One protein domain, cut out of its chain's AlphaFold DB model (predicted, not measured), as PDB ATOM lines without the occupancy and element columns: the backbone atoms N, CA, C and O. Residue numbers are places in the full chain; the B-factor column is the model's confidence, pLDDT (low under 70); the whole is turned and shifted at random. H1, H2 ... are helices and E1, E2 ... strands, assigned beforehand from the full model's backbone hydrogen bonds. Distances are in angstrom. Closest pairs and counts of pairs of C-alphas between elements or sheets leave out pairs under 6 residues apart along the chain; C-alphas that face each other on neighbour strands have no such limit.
ATOM      1  N   TYR A 518      22.239  44.591   7.494       88.19
ATOM      2  CA  TYR A 518      20.823  44.518   7.828       88.19
ATOM      3  C   TYR A 518      20.129  45.811   7.397       88.19
ATOM      4  O   TYR A 518      20.627  46.920   7.604       88.19
ATOM      5  N   SER A 519      18.950  45.663   6.808       88.12
ATOM      6  CA  SER A 519      18.083  46.776   6.445       88.12
ATOM      7  C   SER A 519      17.062  47.034   7.545       88.12
ATOM      8  O   SER A 519      16.713  46.129   8.301       88.12
ATOM      9  N   VAL A 520      16.610  48.282   7.642       89.94
ATOM     10  CA  VAL A 520      15.613  48.729   8.615       89.94
ATOM     11  C   VAL A 520      14.458  49.364   7.851       89.94
ATOM     12  O   VAL A 520      14.594  50.472   7.330       89.94
ATOM     13  N   ASP A 521      13.329  48.663   7.792       88.56
ATOM     14  CA  ASP A 521      12.054  49.185   7.300       88.56
ATOM     15  C   ASP A 521      11.154  49.567   8.493       88.56
ATOM     16  O   ASP A 521      11.275  49.034   9.597       88.56
ATOM     17  N   ASP A 522      10.216  50.488   8.276       88.81
ATOM     18  CA  ASP A 522       9.230  50.884   9.282       88.81
ATOM     19  C   ASP A 522       7.825  51.086   8.693       88.81
ATOM     20  O   ASP A 522       7.624  51.133   7.471       88.81
ATOM     21  N   SER A 523       6.826  51.199   9.573       85.31
ATOM     22  CA  SER A 523       5.422  51.366   9.178       85.31
ATOM     23  C   SER A 523       5.173  52.627   8.334       85.31
ATOM     24  O   SER A 523       4.356  52.602   7.412       85.31
ATOM     25  N   HIS A 524       5.906  53.720   8.587       81.50
ATOM     26  CA  HIS A 524       5.770  54.990   7.852       81.50
ATOM     27  C   HIS A 524       6.278  54.892   6.416       81.50
ATOM     28  O   HIS A 524       5.629  55.352   5.474       81.50
ATOM     29  N   SER A 525       7.447  54.283   6.250       79.12
ATOM     30  CA  SER A 525       8.099  54.060   4.963       79.12
ATOM     31  C   SER A 525       7.270  53.111   4.104       79.12
ATOM     32  O   SER A 525       7.139  53.325   2.897       79.12
ATOM     33  N   ARG A 526       6.640  52.105   4.727       75.38
ATOM     34  CA  ARG A 526       5.759  51.157   4.043       75.38
ATOM     35  C   ARG A 526       4.452  51.795   3.564       75.38
ATOM     36  O   ARG A 526       4.126  51.620   2.392       75.38
ATOM     37  N   SER A 527       3.769  52.589   4.397       74.62
ATOM     38  CA  SER A 527       2.560  53.329   3.985       74.62
ATOM     39  C   SER A 527       2.840  54.274   2.808       74.62
ATOM     40  O   SER A 527       2.092  54.298   1.838       74.62
ATOM     41  N   ARG A 528       3.977  54.984   2.807       72.88
ATOM     42  CA  ARG A 528       4.349  55.847   1.670       72.88
ATOM     43  C   ARG A 528       4.595  55.086   0.365       72.88
ATOM     44  O   ARG A 528       4.333  55.638  -0.700       72.88
ATOM     45  N   ARG A 529       5.105  53.847   0.428       69.56
ATOM     46  CA  ARG A 529       5.298  52.992  -0.758       69.56
ATOM     47  C   ARG A 529       3.961  52.506  -1.330       69.56
ATOM     48  O   ARG A 529       3.830  52.450  -2.547       69.56
ATOM     49  N   THR A 530       2.971  52.185  -0.490       67.81
ATOM     50  CA  THR A 530       1.643  51.751  -0.964       67.81
ATOM     51  C   THR A 530       0.857  52.885  -1.618       67.81
ATOM     52  O   THR A 530       0.274  52.679  -2.681       67.81
ATOM     53  N   ASN A 546      -0.635  48.984  13.728       75.69
ATOM     54  CA  ASN A 546       0.273  49.010  14.869       75.69
ATOM     55  C   ASN A 546       1.650  49.511  14.399       75.69
ATOM     56  O   ASN A 546       2.202  48.937  13.459       75.69
ATOM     57  N   PRO A 547       2.218  50.565  15.004       85.06
ATOM     58  CA  PRO A 547       3.488  51.119  14.558       85.06
ATOM     59  C   PRO A 547       4.627  50.143  14.881       85.06
ATOM     60  O   PRO A 547       4.751  49.660  16.012       85.06
ATOM     61  N   PHE A 548       5.458  49.857  13.875       89.56
ATOM     62  CA  PHE A 548       6.539  48.876  13.952       89.56
ATOM     63  C   PHE A 548       7.830  49.367  13.283       89.56
ATOM     64  O   PHE A 548       7.804  50.210  12.382       89.56
ATOM     65  N   VAL A 549       8.951  48.780  13.706       89.62
ATOM     66  CA  VAL A 549      10.251  48.800  13.026       89.62
ATOM     67  C   VAL A 549      10.683  47.354  12.802       89.62
ATOM     68  O   VAL A 549      10.732  46.575  13.752       89.62
ATOM     69  N   THR A 550      11.012  47.008  11.562       89.88
ATOM     70  CA  THR A 550      11.489  45.682  11.161       89.88
ATOM     71  C   THR A 550      12.947  45.800  10.732       89.88
ATOM     72  O   THR A 550      13.255  46.511   9.779       89.88
ATOM     73  N   VAL A 551      13.840  45.096  11.423       89.31
ATOM     74  CA  VAL A 551      15.234  44.907  11.006       89.31
ATOM     75  C   VAL A 551      15.358  43.531  10.361       89.31
ATOM     76  O   VAL A 551      14.908  42.543  10.947       89.31
ATOM     77  N   HIS A 552      15.949  43.441   9.170       89.31
ATOM     78  CA  HIS A 552      16.094  42.173   8.449       89.31
ATOM     79  C   HIS A 552      17.419  42.038   7.705       89.31
ATOM     80  O   HIS A 552      17.969  43.011   7.189       89.31
ATOM     81  N   SER A 553      17.917  40.806   7.602       86.25
ATOM     82  CA  SER A 553      19.161  40.502   6.890       86.25
ATOM     83  C   SER A 553      18.995  40.604   5.368       86.25
ATOM     84  O   SER A 553      18.262  39.805   4.778       86.25
ATOM     85  N   GLN A 554      19.695  41.539   4.711       69.00
ATOM     86  CA  GLN A 554      19.759  41.603   3.246       69.00
ATOM     87  C   GLN A 554      21.009  40.884   2.716       69.00
ATOM     88  O   GLN A 554      22.041  41.504   2.481       69.00
ATOM     89  N   GLY A 555      20.888  39.578   2.458       58.12
ATOM     90  CA  GLY A 555      21.848  38.837   1.628       58.12
ATOM     91  C   GLY A 555      22.363  37.521   2.216       58.12
ATOM     92  O   GLY A 555      22.558  37.408   3.420       58.12
ATOM     93  N   THR A 556      22.565  36.560   1.305       49.44
ATOM     94  CA  THR A 556      23.326  35.283   1.353       49.44
ATOM     95  C   THR A 556      23.232  34.325   2.547       49.44
ATOM     96  O   THR A 556      23.591  33.161   2.359       49.44
ATOM     97  N   SER A 557      22.730  34.705   3.724       57.47
ATOM     98  CA  SER A 557      22.425  33.729   4.773       57.47
ATOM     99  C   SER A 557      21.341  32.768   4.276       57.47
ATOM    100  O   SER A 557      20.369  33.164   3.628       57.47
ATOM    101  N   THR A 558      21.504  31.477   4.558       59.62
ATOM    102  CA  THR A 558      20.538  30.446   4.141       59.62
ATOM    103  C   THR A 558      19.204  30.544   4.885       59.62
ATOM    104  O   THR A 558      18.219  29.959   4.445       59.62
ATOM    105  N   THR A 559      19.163  31.297   5.986       71.56
ATOM    106  CA  THR A 559      17.997  31.500   6.850       71.56
ATOM    107  C   THR A 559      17.820  32.999   7.128       71.56
ATOM    108  O   THR A 559      18.567  33.550   7.948       71.56
ATOM    109  N   PRO A 560      16.888  33.702   6.459       76.94
ATOM    110  CA  PRO A 560      16.650  35.115   6.727       76.94
ATOM    111  C   PRO A 560      16.175  35.352   8.165       76.94
ATOM    112  O   PRO A 560      15.264  34.689   8.669       76.94
ATOM    113  N   PHE A 561      16.802  36.337   8.804       84.62
ATOM    114  CA  PHE A 561      16.511  36.777  10.163       84.62
ATOM    115  C   PHE A 561      15.688  38.067  10.126       84.62
ATOM    116  O   PHE A 561      16.042  39.012   9.415       84.62
ATOM    117  N   TYR A 562      14.612  38.104  10.911       87.06
ATOM    118  CA  TYR A 562      13.740  39.258  11.101       87.06
ATOM    119  C   TYR A 562      13.600  39.570  12.590       87.06
ATOM    120  O   TYR A 562      13.301  38.702  13.411       87.06
ATOM    121  N   LEU A 563      13.762  40.842  12.924       88.25
ATOM    122  CA  LEU A 563      13.654  41.373  14.272       88.25
ATOM    123  C   LEU A 563      12.660  42.530  14.240       88.25
ATOM    124  O   LEU A 563      12.922  43.569  13.637       88.25
ATOM    125  N   VAL A 564      11.494  42.331  14.850       87.31
ATOM    126  CA  VAL A 564      10.367  43.266  14.755       87.31
ATOM    127  C   VAL A 564      10.121  43.907  16.111       87.31
ATOM    128  O   VAL A 564       9.682  43.236  17.044       87.31
ATOM    129  N   ILE A 565      10.351  45.215  16.214       86.81
ATOM    130  CA  ILE A 565       9.874  46.015  17.343       86.81
ATOM    131  C   ILE A 565       8.488  46.537  16.996       86.81
ATOM    132  O   ILE A 565       8.337  47.268  16.021       86.81
ATOM    133  N   LEU A 566       7.477  46.200  17.794       85.50
ATOM    134  CA  LEU A 566       6.091  46.587  17.531       85.50
ATOM    135  C   LEU A 566       5.402  47.108  18.795       85.50
ATOM    136  O   LEU A 566       5.534  46.520  19.872       85.50
ATOM    137  N   ARG A 567       4.656  48.213  18.671       81.50
ATOM    138  CA  ARG A 567       3.741  48.662  19.730       81.50
ATOM    139  C   ARG A 567       2.486  47.806  19.657       81.50
ATOM    140  O   ARG A 567       1.877  47.706  18.596       81.50
ATOM    141  N   SER A 568       2.100  47.191  20.766       70.75
ATOM    142  CA  SER A 568       0.986  46.250  20.807       70.75
ATOM    143  C   SER A 568      -0.070  46.666  21.824       70.75
ATOM    144  O   SER A 568       0.233  46.954  22.983       70.75
ATOM    145  N   SER A 569      -1.330  46.645  21.398       66.31
ATOM    146  CA  SER A 569      -2.509  46.898  22.229       66.31
ATOM    147  C   SER A 569      -3.032  45.613  22.896       66.31
ATOM    148  O   SER A 569      -4.236  45.366  22.902       66.31
ATOM    149  N   LEU A 570      -2.145  44.779  23.459       62.09
ATOM    150  CA  LEU A 570      -2.497  43.494  24.106       62.09
ATOM    151  C   LEU A 570      -3.377  43.624  25.373       62.09
ATOM    152  O   LEU A 570      -3.697  42.628  26.016       62.09
ATOM    153  N   ALA A 571      -3.777  44.845  25.725       53.59
ATOM    154  CA  ALA A 571      -4.731  45.189  26.777       53.59
ATOM    155  C   ALA A 571      -6.199  44.815  26.456       53.59
ATOM    156  O   ALA A 571      -7.088  45.085  27.256       53.59
ATOM    157  N   GLY A 572      -6.475  44.241  25.278       50.00
ATOM    158  CA  GLY A 572      -7.786  44.314  24.627       50.00
ATOM    159  C   GLY A 572      -9.013  43.810  25.398       50.00
ATOM    160  O   GLY A 572     -10.049  44.465  25.311       50.00
ATOM    161  N   ASN A 573      -8.952  42.661  26.093       49.41
ATOM    162  CA  ASN A 573     -10.190  41.954  26.482       49.41
ATOM    163  C   ASN A 573     -10.210  41.175  27.814       49.41
ATOM    164  O   ASN A 573     -11.294  40.759  28.226       49.41
ATOM    165  N   ALA A 581      -4.958  49.980  30.554       58.53
ATOM    166  CA  ALA A 581      -3.673  49.286  30.459       58.53
ATOM    167  C   ALA A 581      -2.840  49.795  29.264       58.53
ATOM    168  O   ALA A 581      -3.178  49.596  28.094       58.53
ATOM    169  N   GLU A 582      -1.730  50.472  29.578       61.72
ATOM    170  CA  GLU A 582      -0.950  51.224  28.598       61.72
ATOM    171  C   GLU A 582      -0.365  50.336  27.476       61.72
ATOM    172  O   GLU A 582       0.121  49.229  27.730       61.72
ATOM    173  N   PRO A 583      -0.357  50.815  26.215       66.56
ATOM    174  CA  PRO A 583       0.140  50.051  25.071       66.56
ATOM    175  C   PRO A 583       1.661  49.848  25.132       66.56
ATOM    176  O   PRO A 583       2.438  50.806  25.038       66.56
ATOM    177  N   ARG A 584       2.072  48.579  25.221       76.62
ATOM    178  CA  ARG A 584       3.462  48.139  25.425       76.62
ATOM    179  C   ARG A 584       4.226  47.968  24.116       76.62
ATOM    180  O   ARG A 584       3.636  47.808  23.049       76.62
ATOM    181  N   TRP A 585       5.551  47.965  24.211       82.19
ATOM    182  CA  TRP A 585       6.444  47.626  23.102       82.19
ATOM    183  C   TRP A 585       6.965  46.199  23.268       82.19
ATOM    184  O   TRP A 585       7.272  45.774  24.381       82.19
ATOM    185  N   LEU A 586       7.016  45.465  22.159       84.69
ATOM    186  CA  LEU A 586       7.442  44.070  22.083       84.69
ATOM    187  C   LEU A 586       8.588  43.945  21.080       84.69
ATOM    188  O   LEU A 586       8.571  44.632  20.059       84.69
ATOM    189  N   VAL A 587       9.525  43.027  21.329       87.69
ATOM    190  CA  VAL A 587      10.555  42.632  20.353       87.69
ATOM    191  C   VAL A 587      10.297  41.195  19.935       87.69
ATOM    192  O   VAL A 587      10.498  40.283  20.727       87.69
ATOM    193  N   SER A 588       9.864  40.965  18.701       86.81
ATOM    194  CA  SER A 588       9.746  39.612  18.157       86.81
ATOM    195  C   SER A 588      11.008  39.241  17.396       86.81
ATOM    196  O   SER A 588      11.416  39.963  16.487       86.81
ATOM    197  N   CYS A 589      11.587  38.093  17.732       86.69
ATOM    198  CA  CYS A 589      12.645  37.466  16.955       86.69
ATOM    199  C   CYS A 589      12.034  36.373  16.080       86.69
ATOM    200  O   CYS A 589      11.265  35.538  16.561       86.69
ATOM    201  N   LEU A 590      12.371  36.382  14.795       85.38
ATOM    202  CA  LEU A 590      11.835  35.459  13.811       85.38
ATOM    203  C   LEU A 590      12.948  35.010  12.864       85.38
ATOM    204  O   LEU A 590      13.480  35.795  12.081       85.38
ATOM    205  N   GLN A 591      13.277  33.727  12.919       82.44
ATOM    206  CA  GLN A 591      14.106  33.058  11.921       82.44
ATOM    207  C   GLN A 591      13.163  32.304  10.985       82.44
ATOM    208  O   GLN A 591      12.273  31.608  11.462       82.44
ATOM    209  N   LEU A 592      13.327  32.454   9.670       76.06
ATOM    210  CA  LEU A 592      12.534  31.727   8.671       76.06
ATOM    211  C   LEU A 592      13.458  30.863   7.801       76.06
ATOM    212  O   LEU A 592      14.564  31.281   7.464       76.06
ATOM    213  N   GLY A 593      12.999  29.672   7.405       66.31
ATOM    214  CA  GLY A 593      13.669  28.831   6.399       66.31
ATOM    215  C   GLY A 593      14.794  27.905   6.888       66.31
ATOM    216  O   GLY A 593      15.504  27.341   6.060       66.31
ATOM    217  N   GLY A 594      14.977  27.731   8.200       67.88
ATOM    218  CA  GLY A 594      15.839  26.683   8.767       67.88
ATOM    219  C   GLY A 594      15.057  25.401   9.103       67.88
ATOM    220  O   GLY A 594      13.871  25.493   9.401       67.88
ATOM    221  N   PRO A 595      15.690  24.212   9.151       62.06
ATOM    222  CA  PRO A 595      15.002  22.945   9.448       62.06
ATOM    223  C   PRO A 595      14.421  22.850  10.874       62.06
ATOM    224  O   PRO A 595      13.597  21.981  11.138       62.06
ATOM    225  N   GLU A 596      14.837  23.733  11.787       59.22
ATOM    226  CA  GLU A 596      14.243  23.908  13.125       59.22
ATOM    227  C   GLU A 596      13.327  25.152  13.207       59.22
ATOM    228  O   GLU A 596      12.541  25.290  14.145       59.22
ATOM    229  N   ALA A 597      13.381  26.044  12.210       55.88
ATOM    230  CA  ALA A 597      12.695  27.339  12.204       55.88
ATOM    231  C   ALA A 597      11.175  27.236  11.980       55.88
ATOM    232  O   ALA A 597      10.438  28.158  12.322       55.88
ATOM    233  N   ASP A 598      10.689  26.109  11.457       55.97
ATOM    234  CA  ASP A 598       9.280  25.898  11.088       55.97
ATOM    235  C   ASP A 598       8.310  25.795  12.289       55.97
ATOM    236  O   ASP A 598       7.122  25.529  12.100       55.97
ATOM    237  N   THR A 599       8.779  25.951  13.538       64.38
ATOM    238  CA  THR A 599       8.014  25.509  14.722       64.38
ATOM    239  C   THR A 599       7.835  26.497  15.872       64.38
ATOM    240  O   THR A 599       6.987  26.219  16.723       64.38
ATOM    241  N   GLN A 600       8.543  27.632  15.934       76.38
ATOM    242  CA  GLN A 600       8.422  28.552  17.074       76.38
ATOM    243  C   GLN A 600       8.702  30.018  16.713       76.38
ATOM    244  O   GLN A 600       9.693  30.335  16.061       76.38
ATOM    245  N   ILE A 601       7.850  30.924  17.206       82.25
ATOM    246  CA  ILE A 601       8.100  32.372  17.221       82.25
ATOM    247  C   ILE A 601       8.288  32.788  18.675       82.25
ATOM    248  O   ILE A 601       7.415  32.516  19.498       82.25
ATOM    249  N   THR A 602       9.390  33.471  18.987       82.31
ATOM    250  CA  THR A 602       9.650  33.991  20.336       82.31
ATOM    251  C   THR A 602       9.558  35.512  20.336       82.31
ATOM    252  O   THR A 602      10.328  36.201  19.662       82.31
ATOM    253  N   ALA A 603       8.617  36.042  21.118       81.56
ATOM    254  CA  ALA A 603       8.517  37.467  21.399       81.56
ATOM    255  C   ALA A 603       8.982  37.787  22.826       81.56
ATOM    256  O   ALA A 603       8.629  37.118  23.791       81.56
ATOM    257  N   LEU A 604       9.784  38.834  22.963       79.50
ATOM    258  CA  LEU A 604      10.312  39.323  24.226       79.50
ATOM    259  C   LEU A 604       9.394  40.446  24.723       79.50
ATOM    260  O   LEU A 604       9.197  41.453  24.035       79.50
ATOM    261  N   CYS A 605       8.796  40.250  25.900       73.81
ATOM    262  CA  CYS A 605       7.776  41.130  26.478       73.81
ATOM    263  C   CYS A 605       8.019  41.372  27.973       73.81
ATOM    264  O   CYS A 605       8.484  40.483  28.676       73.81
ATOM    265  N   SER A 606       7.635  42.532  28.511       64.81
ATOM    266  CA  SER A 606       7.664  42.790  29.960       64.81
ATOM    267  C   SER A 606       6.734  41.862  30.773       64.81
ATOM    268  O   SER A 606       6.928  41.715  31.977       64.81
ATOM    269  N   THR A 607       5.777  41.171  30.135       64.69
ATOM    270  CA  THR A 607       4.896  40.166  30.764       64.69
ATOM    271  C   THR A 607       5.108  38.757  30.213       64.69
ATOM    272  O   THR A 607       5.045  38.547  29.008       64.69
ATOM    273  N   GLY A 608       5.274  37.771  31.103       61.59
ATOM    274  CA  GLY A 608       5.688  36.401  30.758       61.59
ATOM    275  C   GLY A 608       4.609  35.422  30.268       61.59
ATOM    276  O   GLY A 608       4.861  34.221  30.285       61.59
ATOM    277  N   ALA A 609       3.411  35.872  29.880       69.69
ATOM    278  CA  ALA A 609       2.377  34.989  29.324       69.69
ATOM    279  C   ALA A 609       1.472  35.717  28.316       69.69
ATOM    280  O   ALA A 609       0.999  36.818  28.588       69.69
ATOM    281  N   LEU A 610       1.187  35.068  27.178       70.94
ATOM    282  CA  LEU A 610       0.163  35.504  26.221       70.94
ATOM    283  C   LEU A 610      -1.048  34.571  26.239       70.94
ATOM    284  O   LEU A 610      -0.909  33.355  26.035       70.94
ATOM    285  N   SER A 611      -2.230  35.175  26.355       81.94
ATOM    286  CA  SER A 611      -3.510  34.556  26.012       81.94
ATOM    287  C   SER A 611      -3.564  34.166  24.529       81.94
ATOM    288  O   SER A 611      -2.803  34.679  23.703       81.94
ATOM    289  N   GLN A 612      -4.472  33.259  24.162       82.50
ATOM    290  CA  GLN A 612      -4.649  32.838  22.765       82.50
ATOM    291  C   GLN A 612      -5.021  34.023  21.854       82.50
ATOM    292  O   GLN A 612      -4.541  34.121  20.724       82.50
ATOM    293  N   GLU A 613      -5.818  34.957  22.374       81.31
ATOM    294  CA  GLU A 613      -6.172  36.203  21.697       81.31
ATOM    295  C   GLU A 613      -4.952  37.106  21.483       81.31
ATOM    296  O   GLU A 613      -4.753  37.622  20.381       81.31
ATOM    297  N   ASN A 614      -4.083  37.246  22.486       79.12
ATOM    298  CA  ASN A 614      -2.868  38.051  22.365       79.12
ATOM    299  C   ASN A 614      -1.863  37.452  21.365       79.12
ATOM    300  O   ASN A 614      -1.181  38.197  20.663       79.12
ATOM    301  N   ARG A 615      -1.819  36.121  21.217       86.25
ATOM    302  CA  ARG A 615      -1.034  35.455  20.158       86.25
ATOM    303  C   ARG A 615      -1.609  35.711  18.765       86.25
ATOM    304  O   ARG A 615      -0.849  35.972  17.838       86.25
ATOM    305  N   ALA A 616      -2.935  35.700  18.614       85.81
ATOM    306  CA  ALA A 616      -3.585  36.055  17.351       85.81
ATOM    307  C   ALA A 616      -3.322  37.524  16.961       85.81
ATOM    308  O   ALA A 616      -3.015  37.803  15.801       85.81
ATOM    309  N   HIS A 617      -3.356  38.449  17.927       82.38
ATOM    310  CA  HIS A 617      -2.975  39.850  17.716       82.38
ATOM    311  C   HIS A 617      -1.495  40.003  17.334       82.38
ATOM    312  O   HIS A 617      -1.192  40.708  16.371       82.38
ATOM    313  N   LEU A 618      -0.582  39.311  18.029       85.12
ATOM    314  CA  LEU A 618       0.845  39.296  17.695       85.12
ATOM    315  C   LEU A 618       1.083  38.776  16.270       85.12
ATOM    316  O   LEU A 618       1.794  39.425  15.507       85.12
ATOM    317  N   ARG A 619       0.439  37.668  15.876       89.50
ATOM    318  CA  ARG A 619       0.495  37.166  14.496       89.50
ATOM    319  C   ARG A 619       0.053  38.236  13.506       89.50
ATOM    320  O   ARG A 619       0.806  38.550  12.594       89.50
ATOM    321  N   ASN A 620      -1.124  38.831  13.690       87.19
ATOM    322  CA  ASN A 620      -1.650  39.836  12.761       87.19
ATOM    323  C   ASN A 620      -0.723  41.068  12.652       87.19
ATOM    324  O   ASN A 620      -0.500  41.583  11.553       87.19
ATOM    325  N   ALA A 621      -0.116  41.498  13.764       84.94
ATOM    326  CA  ALA A 621       0.904  42.546  13.764       84.94
ATOM    327  C   ALA A 621       2.160  42.142  12.967       84.94
ATOM    328  O   ALA A 621       2.637  42.929  12.151       84.94
ATOM    329  N   LEU A 622       2.658  40.911  13.125       87.94
ATOM    330  CA  LEU A 622       3.800  40.391  12.360       87.94
ATOM    331  C   LEU A 622       3.495  40.256  10.861       87.94
ATOM    332  O   LEU A 622       4.319  40.660  10.044       87.94
ATOM    333  N   LEU A 623       2.297  39.792  10.484       89.06
ATOM    334  CA  LEU A 623       1.842  39.768   9.084       89.06
ATOM    335  C   LEU A 623       1.854  41.168   8.447       89.06
ATOM    336  O   LEU A 623       2.127  41.307   7.259       89.06
ATOM    337  N   THR A 624       1.597  42.207   9.247       85.25
ATOM    338  CA  THR A 624       1.633  43.613   8.811       85.25
ATOM    339  C   THR A 624       3.066  44.164   8.770       85.25
ATOM    340  O   THR A 624       3.392  44.989   7.916       85.25
ATOM    341  N   ALA A 625       3.939  43.704   9.670       85.69
ATOM    342  CA  ALA A 625       5.315  44.175   9.810       85.69
ATOM    343  C   ALA A 625       6.306  43.550   8.809       85.69
ATOM    344  O   ALA A 625       7.316  44.171   8.473       85.69
ATOM    345  N   LEU A 626       6.015  42.348   8.306       85.94
ATOM    346  CA  LEU A 626       6.902  41.563   7.438       85.94
ATOM    347  C   LEU A 626       6.575  41.724   5.943       85.94
ATOM    348  O   LEU A 626       5.429  42.039   5.605       85.94
ATOM    349  N   PRO A 627       7.540  41.514   5.027       83.81
ATOM    350  CA  PRO A 627       7.285  41.505   3.584       83.81
ATOM    351  C   PRO A 627       6.160  40.522   3.195       83.81
ATOM    352  O   PRO A 627       6.029  39.484   3.853       83.81
ATOM    353  N   PRO A 628       5.335  40.807   2.164       82.44
ATOM    354  CA  PRO A 628       4.182  39.968   1.809       82.44
ATOM    355  C   PRO A 628       4.541  38.501   1.545       82.44
ATOM    356  O   PRO A 628       3.769  37.606   1.877       82.44
ATOM    357  N   GLU A 629       5.739  38.257   1.013       83.06
ATOM    358  CA  GLU A 629       6.289  36.932   0.719       83.06
ATOM    359  C   GLU A 629       6.530  36.116   1.998       83.06
ATOM    360  O   GLU A 629       6.448  34.896   1.977       83.06
ATOM    361  N   ARG A 630       6.824  36.787   3.121       84.75
ATOM    362  CA  ARG A 630       7.085  36.170   4.435       84.75
ATOM    363  C   ARG A 630       5.871  36.150   5.352       84.75
ATOM    364  O   ARG A 630       5.831  35.374   6.305       84.75
ATOM    365  N   ALA A 631       4.859  36.960   5.055       86.50
ATOM    366  CA  ALA A 631       3.582  36.896   5.750       86.50
ATOM    367  C   ALA A 631       2.907  35.519   5.563       86.50
ATOM    368  O   ALA A 631       2.293  35.013   6.501       86.50
ATOM    369  N   SER A 632       3.063  34.861   4.406       85.31
ATOM    370  CA  SER A 632       2.559  33.491   4.219       85.31
ATOM    371  C   SER A 632       3.226  32.482   5.155       85.31
ATOM    372  O   SER A 632       2.517  31.685   5.768       85.31
ATOM    373  N   ASP A 633       4.552  32.566   5.314       86.19
ATOM    374  CA  ASP A 633       5.338  31.684   6.187       86.19
ATOM    375  C   ASP A 633       4.851  31.806   7.644       86.19
ATOM    376  O   ASP A 633       4.501  30.817   8.284       86.19
ATOM    377  N   VAL A 634       4.710  33.039   8.146       88.31
ATOM    378  CA  VAL A 634       4.235  33.310   9.517       88.31
ATOM    379  C   VAL A 634       2.776  32.901   9.738       88.31
ATOM    380  O   VAL A 634       2.415  32.459  10.832       88.31
ATOM    381  N   ASN A 635       1.922  33.008   8.717       89.81
ATOM    382  CA  ASN A 635       0.526  32.583   8.823       89.81
ATOM    383  C   ASN A 635       0.364  31.052   8.904       89.81
ATOM    384  O   ASN A 635      -0.649  30.582   9.422       89.81
ATOM    385  N   ALA A 636       1.347  30.283   8.420       88.75
ATOM    386  CA  ALA A 636       1.361  28.824   8.524       88.75
ATOM    387  C   ALA A 636       1.733  28.316   9.932       88.75
ATOM    388  O   ALA A 636       1.386  27.188  10.281       88.75
ATOM    389  N   ILE A 637       2.396  29.140  10.752       88.69
ATOM    390  CA  ILE A 637       2.829  28.764  12.105       88.69
ATOM    391  C   ILE A 637       1.610  28.700  13.056       88.69
ATOM    392  O   ILE A 637       0.855  29.679  13.145       88.69
ATOM    393  N   PRO A 638       1.400  27.589  13.799       89.69
ATOM    394  CA  PRO A 638       0.309  27.456  14.771       89.69
ATOM    395  C   PRO A 638       0.356  28.532  15.863       89.69
ATOM    396  O   PRO A 638       1.434  28.923  16.305       89.69
ATOM    397  N   LEU A 639      -0.796  28.985  16.372       89.19
ATOM    398  CA  LEU A 639      -0.841  29.998  17.445       89.19
ATOM    399  C   LEU A 639      -0.232  29.483  18.761       89.19
ATOM    400  O   LEU A 639       0.224  30.254  19.604       89.19
ATOM    401  N   GLU A 640      -0.195  28.169  18.933       88.19
ATOM    402  CA  GLU A 640       0.405  27.465  20.059       88.19
ATOM    403  C   GLU A 640       1.932  27.654  20.099       88.19
ATOM    404  O   GLU A 640       2.494  27.737  21.189       88.19
ATOM    405  N   SER A 641       2.561  27.818  18.928       88.12
ATOM    406  CA  SER A 641       4.003  28.026  18.717       88.12
ATOM    407  C   SER A 641       4.495  29.455  18.982       88.12
ATOM    408  O   SER A 641       5.692  29.722  18.878       88.12
ATOM    409  N   TYR A 642       3.602  30.390  19.319       86.94
ATOM    410  CA  TYR A 642       3.973  31.756  19.697       86.94
ATOM    411  C   TYR A 642       4.310  31.775  21.191       86.94
ATOM    412  O   TYR A 642       3.424  31.868  22.049       86.94
ATOM    413  N   ALA A 643       5.600  31.656  21.486       83.75
ATOM    414  CA  ALA A 643       6.159  31.773  22.820       83.75
ATOM    415  C   ALA A 643       6.403  33.244  23.180       83.75
ATOM    416  O   ALA A 643       6.724  34.073  22.324       83.75
ATOM    417  N   VAL A 644       6.296  33.553  24.472       77.06
ATOM    418  CA  VAL A 644       6.812  34.805  25.023       77.06
ATOM    419  C   VAL A 644       7.779  34.518  26.149       77.06
ATOM    420  O   VAL A 644       7.476  33.751  27.061       77.06
ATOM    421  N   GLU A 645       8.927  35.176  26.080       81.12
ATOM    422  CA  GLU A 645       9.906  35.223  27.155       81.12
ATOM    423  C   GLU A 645       9.876  36.614  27.793       81.12
ATOM    424  O   GLU A 645       9.568  37.622  27.145       81.12
ATOM    425  N   ALA A 646      10.177  36.670  29.088       72.69
ATOM    426  CA  ALA A 646      10.269  37.940  29.788       72.69
ATOM    427  C   ALA A 646      11.440  38.760  29.221       72.69
ATOM    428  O   ALA A 646      12.553  38.248  29.093       72.69
ATOM    429  N   LEU A 647      11.207  40.045  28.937       70.19
ATOM    430  CA  LEU A 647      12.285  40.999  28.699       70.19
ATOM    431  C   LEU A 647      13.262  40.937  29.888       70.19
ATOM    432  O   LEU A 647      12.804  40.858  31.035       70.19
ATOM    433  N   PRO A 648      14.584  40.999  29.643       66.62
ATOM    434  CA  PRO A 648      15.583  41.070  30.703       66.62
ATOM    435  C   PRO A 648      15.210  42.177  31.700       66.62
ATOM    436  O   PRO A 648      15.063  43.343  31.322       66.62
ATOM    437  N   THR A 649      14.988  41.801  32.964       57.12
ATOM    438  CA  THR A 649      14.463  42.672  34.025       57.12
ATOM    439  C   THR A 649      15.426  43.802  34.398       57.12
ATOM    440  O   THR A 649      16.172  43.738  35.379       57.12
ATOM    441  N   SER A 650      15.349  44.903  33.649       53.97
ATOM    442  CA  SER A 650      15.912  46.194  34.044       53.97
ATOM    443  C   SER A 650      15.375  46.600  35.419       53.97
ATOM    444  O   SER A 650      14.159  46.658  35.614       53.97
ATOM    445  N   ALA A 651      16.262  46.929  36.354       48.09
ATOM    446  CA  ALA A 651      15.863  47.498  37.633       48.09
ATOM    447  C   ALA A 651      15.457  48.973  37.456       48.09
ATOM    448  O   ALA A 651      16.303  49.855  37.540       48.09
ATOM    449  N   ASP A 652      14.169  49.218  37.218       48.47
ATOM    450  CA  ASP A 652      13.473  50.470  37.543       48.47
ATOM    451  C   ASP A 652      11.992  50.119  37.792       48.47
ATOM    452  O   ASP A 652      11.360  49.446  36.978       48.47
ATOM    453  N   THR A 653      11.473  50.476  38.972       45.81
ATOM    454  CA  THR A 653      10.233  49.916  39.549       45.81
ATOM    455  C   THR A 653       9.101  50.945  39.638       45.81
ATOM    456  O   THR A 653       8.673  51.287  40.740       45.81
ATOM    457  N   GLU A 654       8.619  51.439  38.496       49.44
ATOM    458  CA  GLU A 654       7.364  52.206  38.391       49.44
ATOM    459  C   GLU A 654       6.554  51.721  37.165       49.44
ATOM    460  O   GLU A 654       7.121  51.469  36.104       49.44
ATOM    461  N   ASP A 655       5.237  51.531  37.326       45.75
ATOM    462  CA  ASP A 655       4.402  50.641  36.482       45.75
ATOM    463  C   ASP A 655       3.862  51.237  35.154       45.75
ATOM    464  O   ASP A 655       3.145  50.554  34.421       45.75
ATOM    465  N   HIS A 656       4.184  52.493  34.822       54.03
ATOM    466  CA  HIS A 656       3.576  53.241  33.701       54.03
ATOM    467  C   HIS A 656       4.620  54.066  32.933       54.03
ATOM    468  O   HIS A 656       4.673  55.294  33.046       54.03
ATOM    469  N   ASP A 657       5.542  53.392  32.237       60.53
ATOM    470  CA  ASP A 657       6.777  54.024  31.769       60.53
ATOM    471  C   ASP A 657       7.040  53.827  30.254       60.53
ATOM    472  O   ASP A 657       7.185  52.688  29.791       60.53
ATOM    473  N   PRO A 658       7.201  54.907  29.446       66.44
ATOM    474  CA  PRO A 658       7.618  54.827  28.034       66.44
ATOM    475  C   PRO A 658       8.992  54.165  27.802       66.44
ATOM    476  O   PRO A 658       9.445  54.032  26.662       66.44
ATOM    477  N   THR A 659       9.666  53.735  28.865       73.44
ATOM    478  CA  THR A 659      10.910  52.971  28.820       73.44
ATOM    479  C   THR A 659      10.779  51.570  28.235       73.44
ATOM    480  O   THR A 659      11.794  51.044  27.787       73.44
ATOM    481  N   ASP A 660       9.583  50.986  28.123       77.00
ATOM    482  CA  ASP A 660       9.396  49.707  27.412       77.00
ATOM    483  C   ASP A 660       9.833  49.784  25.932       77.00
ATOM    484  O   ASP A 660      10.386  48.815  25.404       77.00
ATOM    485  N   LEU A 661       9.713  50.953  25.280       83.12
ATOM    486  CA  LEU A 661      10.306  51.189  23.952       83.12
ATOM    487  C   LEU A 661      11.831  51.080  24.000       83.12
ATOM    488  O   LEU A 661      12.440  50.425  23.159       83.12
ATOM    489  N   VAL A 662      12.457  51.720  24.985       83.06
ATOM    490  CA  VAL A 662      13.918  51.761  25.117       83.06
ATOM    491  C   VAL A 662      14.467  50.377  25.479       83.06
ATOM    492  O   VAL A 662      15.463  49.970  24.894       83.06
ATOM    493  N   LYS A 663      13.792  49.613  26.352       81.94
ATOM    494  CA  LYS A 663      14.105  48.196  26.636       81.94
ATOM    495  C   LYS A 663      13.997  47.339  25.370       81.94
ATOM    496  O   LYS A 663      14.848  46.488  25.133       81.94
ATOM    497  N   SER A 664      12.989  47.598  24.538       84.94
ATOM    498  CA  SER A 664      12.809  46.899  23.263       84.94
ATOM    499  C   SER A 664      13.934  47.219  22.270       84.94
ATOM    500  O   SER A 664      14.543  46.320  21.699       84.94
ATOM    501  N   VAL A 665      14.275  48.501  22.110       87.38
ATOM    502  CA  VAL A 665      15.372  48.964  21.243       87.38
ATOM    503  C   VAL A 665      16.735  48.452  21.728       87.38
ATOM    504  O   VAL A 665      17.559  48.044  20.915       87.38
ATOM    505  N   ALA A 666      16.949  48.418  23.043       84.06
ATOM    506  CA  ALA A 666      18.124  47.853  23.697       84.06
ATOM    507  C   ALA A 666      18.320  46.367  23.379       84.06
ATOM    508  O   ALA A 666      19.366  45.959  22.875       84.06
ATOM    509  N   VAL A 667      17.286  45.564  23.643       84.88
ATOM    510  CA  VAL A 667      17.264  44.128  23.354       84.88
ATOM    511  C   VAL A 667      17.497  43.878  21.871       84.88
ATOM    512  O   VAL A 667      18.343  43.059  21.521       84.88
ATOM    513  N   ALA A 668      16.830  44.635  21.000       86.75
ATOM    514  CA  ALA A 668      17.024  44.523  19.565       86.75
ATOM    515  C   ALA A 668      18.468  44.841  19.131       86.75
ATOM    516  O   ALA A 668      19.041  44.098  18.341       86.75
ATOM    517  N   ALA A 669      19.088  45.894  19.674       85.38
ATOM    518  CA  ALA A 669      20.480  46.231  19.380       85.38
ATOM    519  C   ALA A 669      21.468  45.146  19.851       85.38
ATOM    520  O   ALA A 669      22.406  44.832  19.123       85.38
ATOM    521  N   CYS A 670      21.236  44.526  21.015       83.31
ATOM    522  CA  CYS A 670      22.019  43.373  21.475       83.31
ATOM    523  C   CYS A 670      21.862  42.152  20.554       83.31
ATOM    524  O   CYS A 670      22.859  41.549  20.168       83.31
ATOM    525  N   MET A 671      20.632  41.829  20.140       83.62
ATOM    526  CA  MET A 671      20.369  40.716  19.215       83.62
ATOM    527  C   MET A 671      20.968  40.943  17.822       83.62
ATOM    528  O   MET A 671      21.395  39.987  17.183       83.62
ATOM    529  N   ILE A 672      21.028  42.195  17.358       85.06
ATOM    530  CA  ILE A 672      21.761  42.565  16.139       85.06
ATOM    531  C   ILE A 672      23.265  42.326  16.331       85.06
ATOM    532  O   ILE A 672      23.894  41.778  15.437       85.06
ATOM    533  N   ALA A 673      23.816  42.694  17.492       79.56
ATOM    534  CA  ALA A 673      25.245  42.635  17.816       79.56
ATOM    535  C   ALA A 673      25.794  41.237  18.195       79.56
ATOM    536  O   ALA A 673      26.909  41.151  18.712       79.56
ATOM    537  N   ASP A 674      24.985  40.177  18.060       77.75
ATOM    538  CA  ASP A 674      25.203  38.834  18.640       77.75
ATOM    539  C   ASP A 674      25.645  38.860  20.125       77.75
ATOM    540  O   ASP A 674      26.341  37.975  20.633       77.75
ATOM    541  N   THR A 675      25.239  39.898  20.869       66.69
ATOM    542  CA  THR A 675      25.481  39.977  22.309       66.69
ATOM    543  C   THR A 675      24.279  39.440  23.063       66.69
ATOM    544  O   THR A 675      23.130  39.830  22.845       66.69
ATOM    545  N   ARG A 676      24.538  38.516  23.996       66.38
ATOM    546  CA  ARG A 676      23.486  37.989  24.868       66.38
ATOM    547  C   ARG A 676      22.844  39.137  25.637       66.38
ATOM    548  O   ARG A 676      23.528  39.925  26.287       66.38
ATOM    549  N   THR A 677      21.521  39.172  25.601       63.59
ATOM    550  CA  THR A 677      20.671  40.089  26.355       63.59
ATOM    551  C   THR A 677      20.699  39.733  27.843       63.59
ATOM    552  O   THR A 677      19.768  39.145  28.389       63.59
ATOM    553  N   GLU A 678      21.813  40.052  28.511       59.62
ATOM    554  CA  GLU A 678      21.958  39.857  29.953       59.62
ATOM    555  C   GLU A 678      20.836  40.570  30.722       59.62
ATOM    556  O   GLU A 678      20.387  41.655  30.349       59.62
ATOM    557  N   SER A 679      20.383  39.946  31.814       57.25
ATOM    558  CA  SER A 679      19.093  40.245  32.448       57.25
ATOM    559  C   SER A 679      18.953  41.649  33.039       57.25
ATOM    560  O   SER A 679      17.850  42.031  33.413       57.25
ATOM    561  N   HIS A 680      20.035  42.422  33.130       64.50
ATOM    562  CA  HIS A 680      20.049  43.738  33.756       64.50
ATOM    563  C   HIS A 680      20.877  44.710  32.912       64.50
ATOM    564  O   HIS A 680      22.107  44.613  32.854       64.50
ATOM    565  N   ILE A 681      20.187  45.645  32.257       67.31
ATOM    566  CA  ILE A 681      20.797  46.871  31.751       67.31
ATOM    567  C   ILE A 681      19.922  48.046  32.184       67.31
ATOM    568  O   ILE A 681      18.723  48.074  31.897       67.31
TER     569      ILE A 681
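Overview. This is residues 518 to 530, 546 to 573 and 581 to 681 of the 890 residues of an uncharacterized protein of Pseudocercospora eumusae (UniProt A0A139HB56). A twisted sheet of six strands lies in the middle, with helix H4 along its strands on one face and helix H2 crossing the other face. H3 folds back beside H2 as a helical hairpin, and H1 follows edge strand E1 and only grazes the sheet. The printed part has 142 residues with four named helices and six named strands, in the order E1 H1 E2 E3 E4 E5 H2 H3 E6 H4; the class is mixed, helices and strands. The sheet's order is E1 E2 E3 E4 E5 E6, antiparallel but for the parallel pair E5 and E6. The whole is compact, with a radius of gyration of the C-alphas of 14.7 A and spans of 42 by 35 by 35 A.

Arrangement. In the sheet, E3, residues 561 to 568, and E4, residues 584 to 591, are antiparallel neighbours, with N 564 and O 588 2.9 A apart. E2, residues 548 to 553, is a hairpin with E3, with N 551 and O 563 at 2.8 A. Edge strand E1, residues 518 to 522, is antiparallel to E2, with N 521 and O 550 at 2.9 A. E5, residues 601 to 605, is a hairpin with E4, with N 589 and O 602 at 3.0 A. Edge strand E6, residues 642 to 646, is parallel to E5, with N 643 and O 601 at 2.8 A. H4, residues 659 to 672, is on the sheet at a height of 8.3 A, over E3 and E4, and runs along the strands, at 4 degrees to E4 on the local plane; its closest C-alphas to E4 are those of Leu 661 and Trp 585, 5.3 A. H2, residues 612 to 625, is on the opposite face, three layers in all, at a height of 8.2 A. It lies over E3 and, only just, E4, with 3 of its C-alphas falling on E4, and runs across the strands, only just, at 62 degrees to E3 on the local plane. H2 touches H3, residues 628 to 636, with residues 619 to 624 alone, at a shallow tilt of 18 degrees, opposite ways; the closest C-alphas are those of Leu 623 and Ala 631, 4.7 A. H3 is not on the sheet. E5, H2, H3 and E6 form a strand-helix-strand unit, two parallel neighbour strands with helices between, with a right-handed crossover. H1, residues 523 to 530, only grazes the sheet with residues 523 to 525. H2 and H4 are apart. Each O i to N i+4 pair is within hydrogen-bond range in H1, H2 and H4, and 3 of 5 in H3.

Along the chain. E1 begins at C-alpha 518, (20.823, 44.518, 7.828). E3 and E4 measure 21.1 A and 22.9 A from first to last C-alpha. H2 measures 19.9 A. H4 measures 19.7 A and ends at C-alpha 672, (21.761, 42.565, 16.139).

Size, cuts and confidence. The two C-alphas farthest apart are those of Thr 556 and Glu 654, 43.7 A. Residues 531 to 545 and 574 to 580 are not printed, with C-alpha gaps of 16.1 A from 530 to 546 and 10.6 A from 573 to 581. The link E6 to H4 is long, residues 647 to 658. The mean pLDDT of the printed part is 76.1, and 44 residues are under 70, among them residues 648 to 658 and 675 to 681.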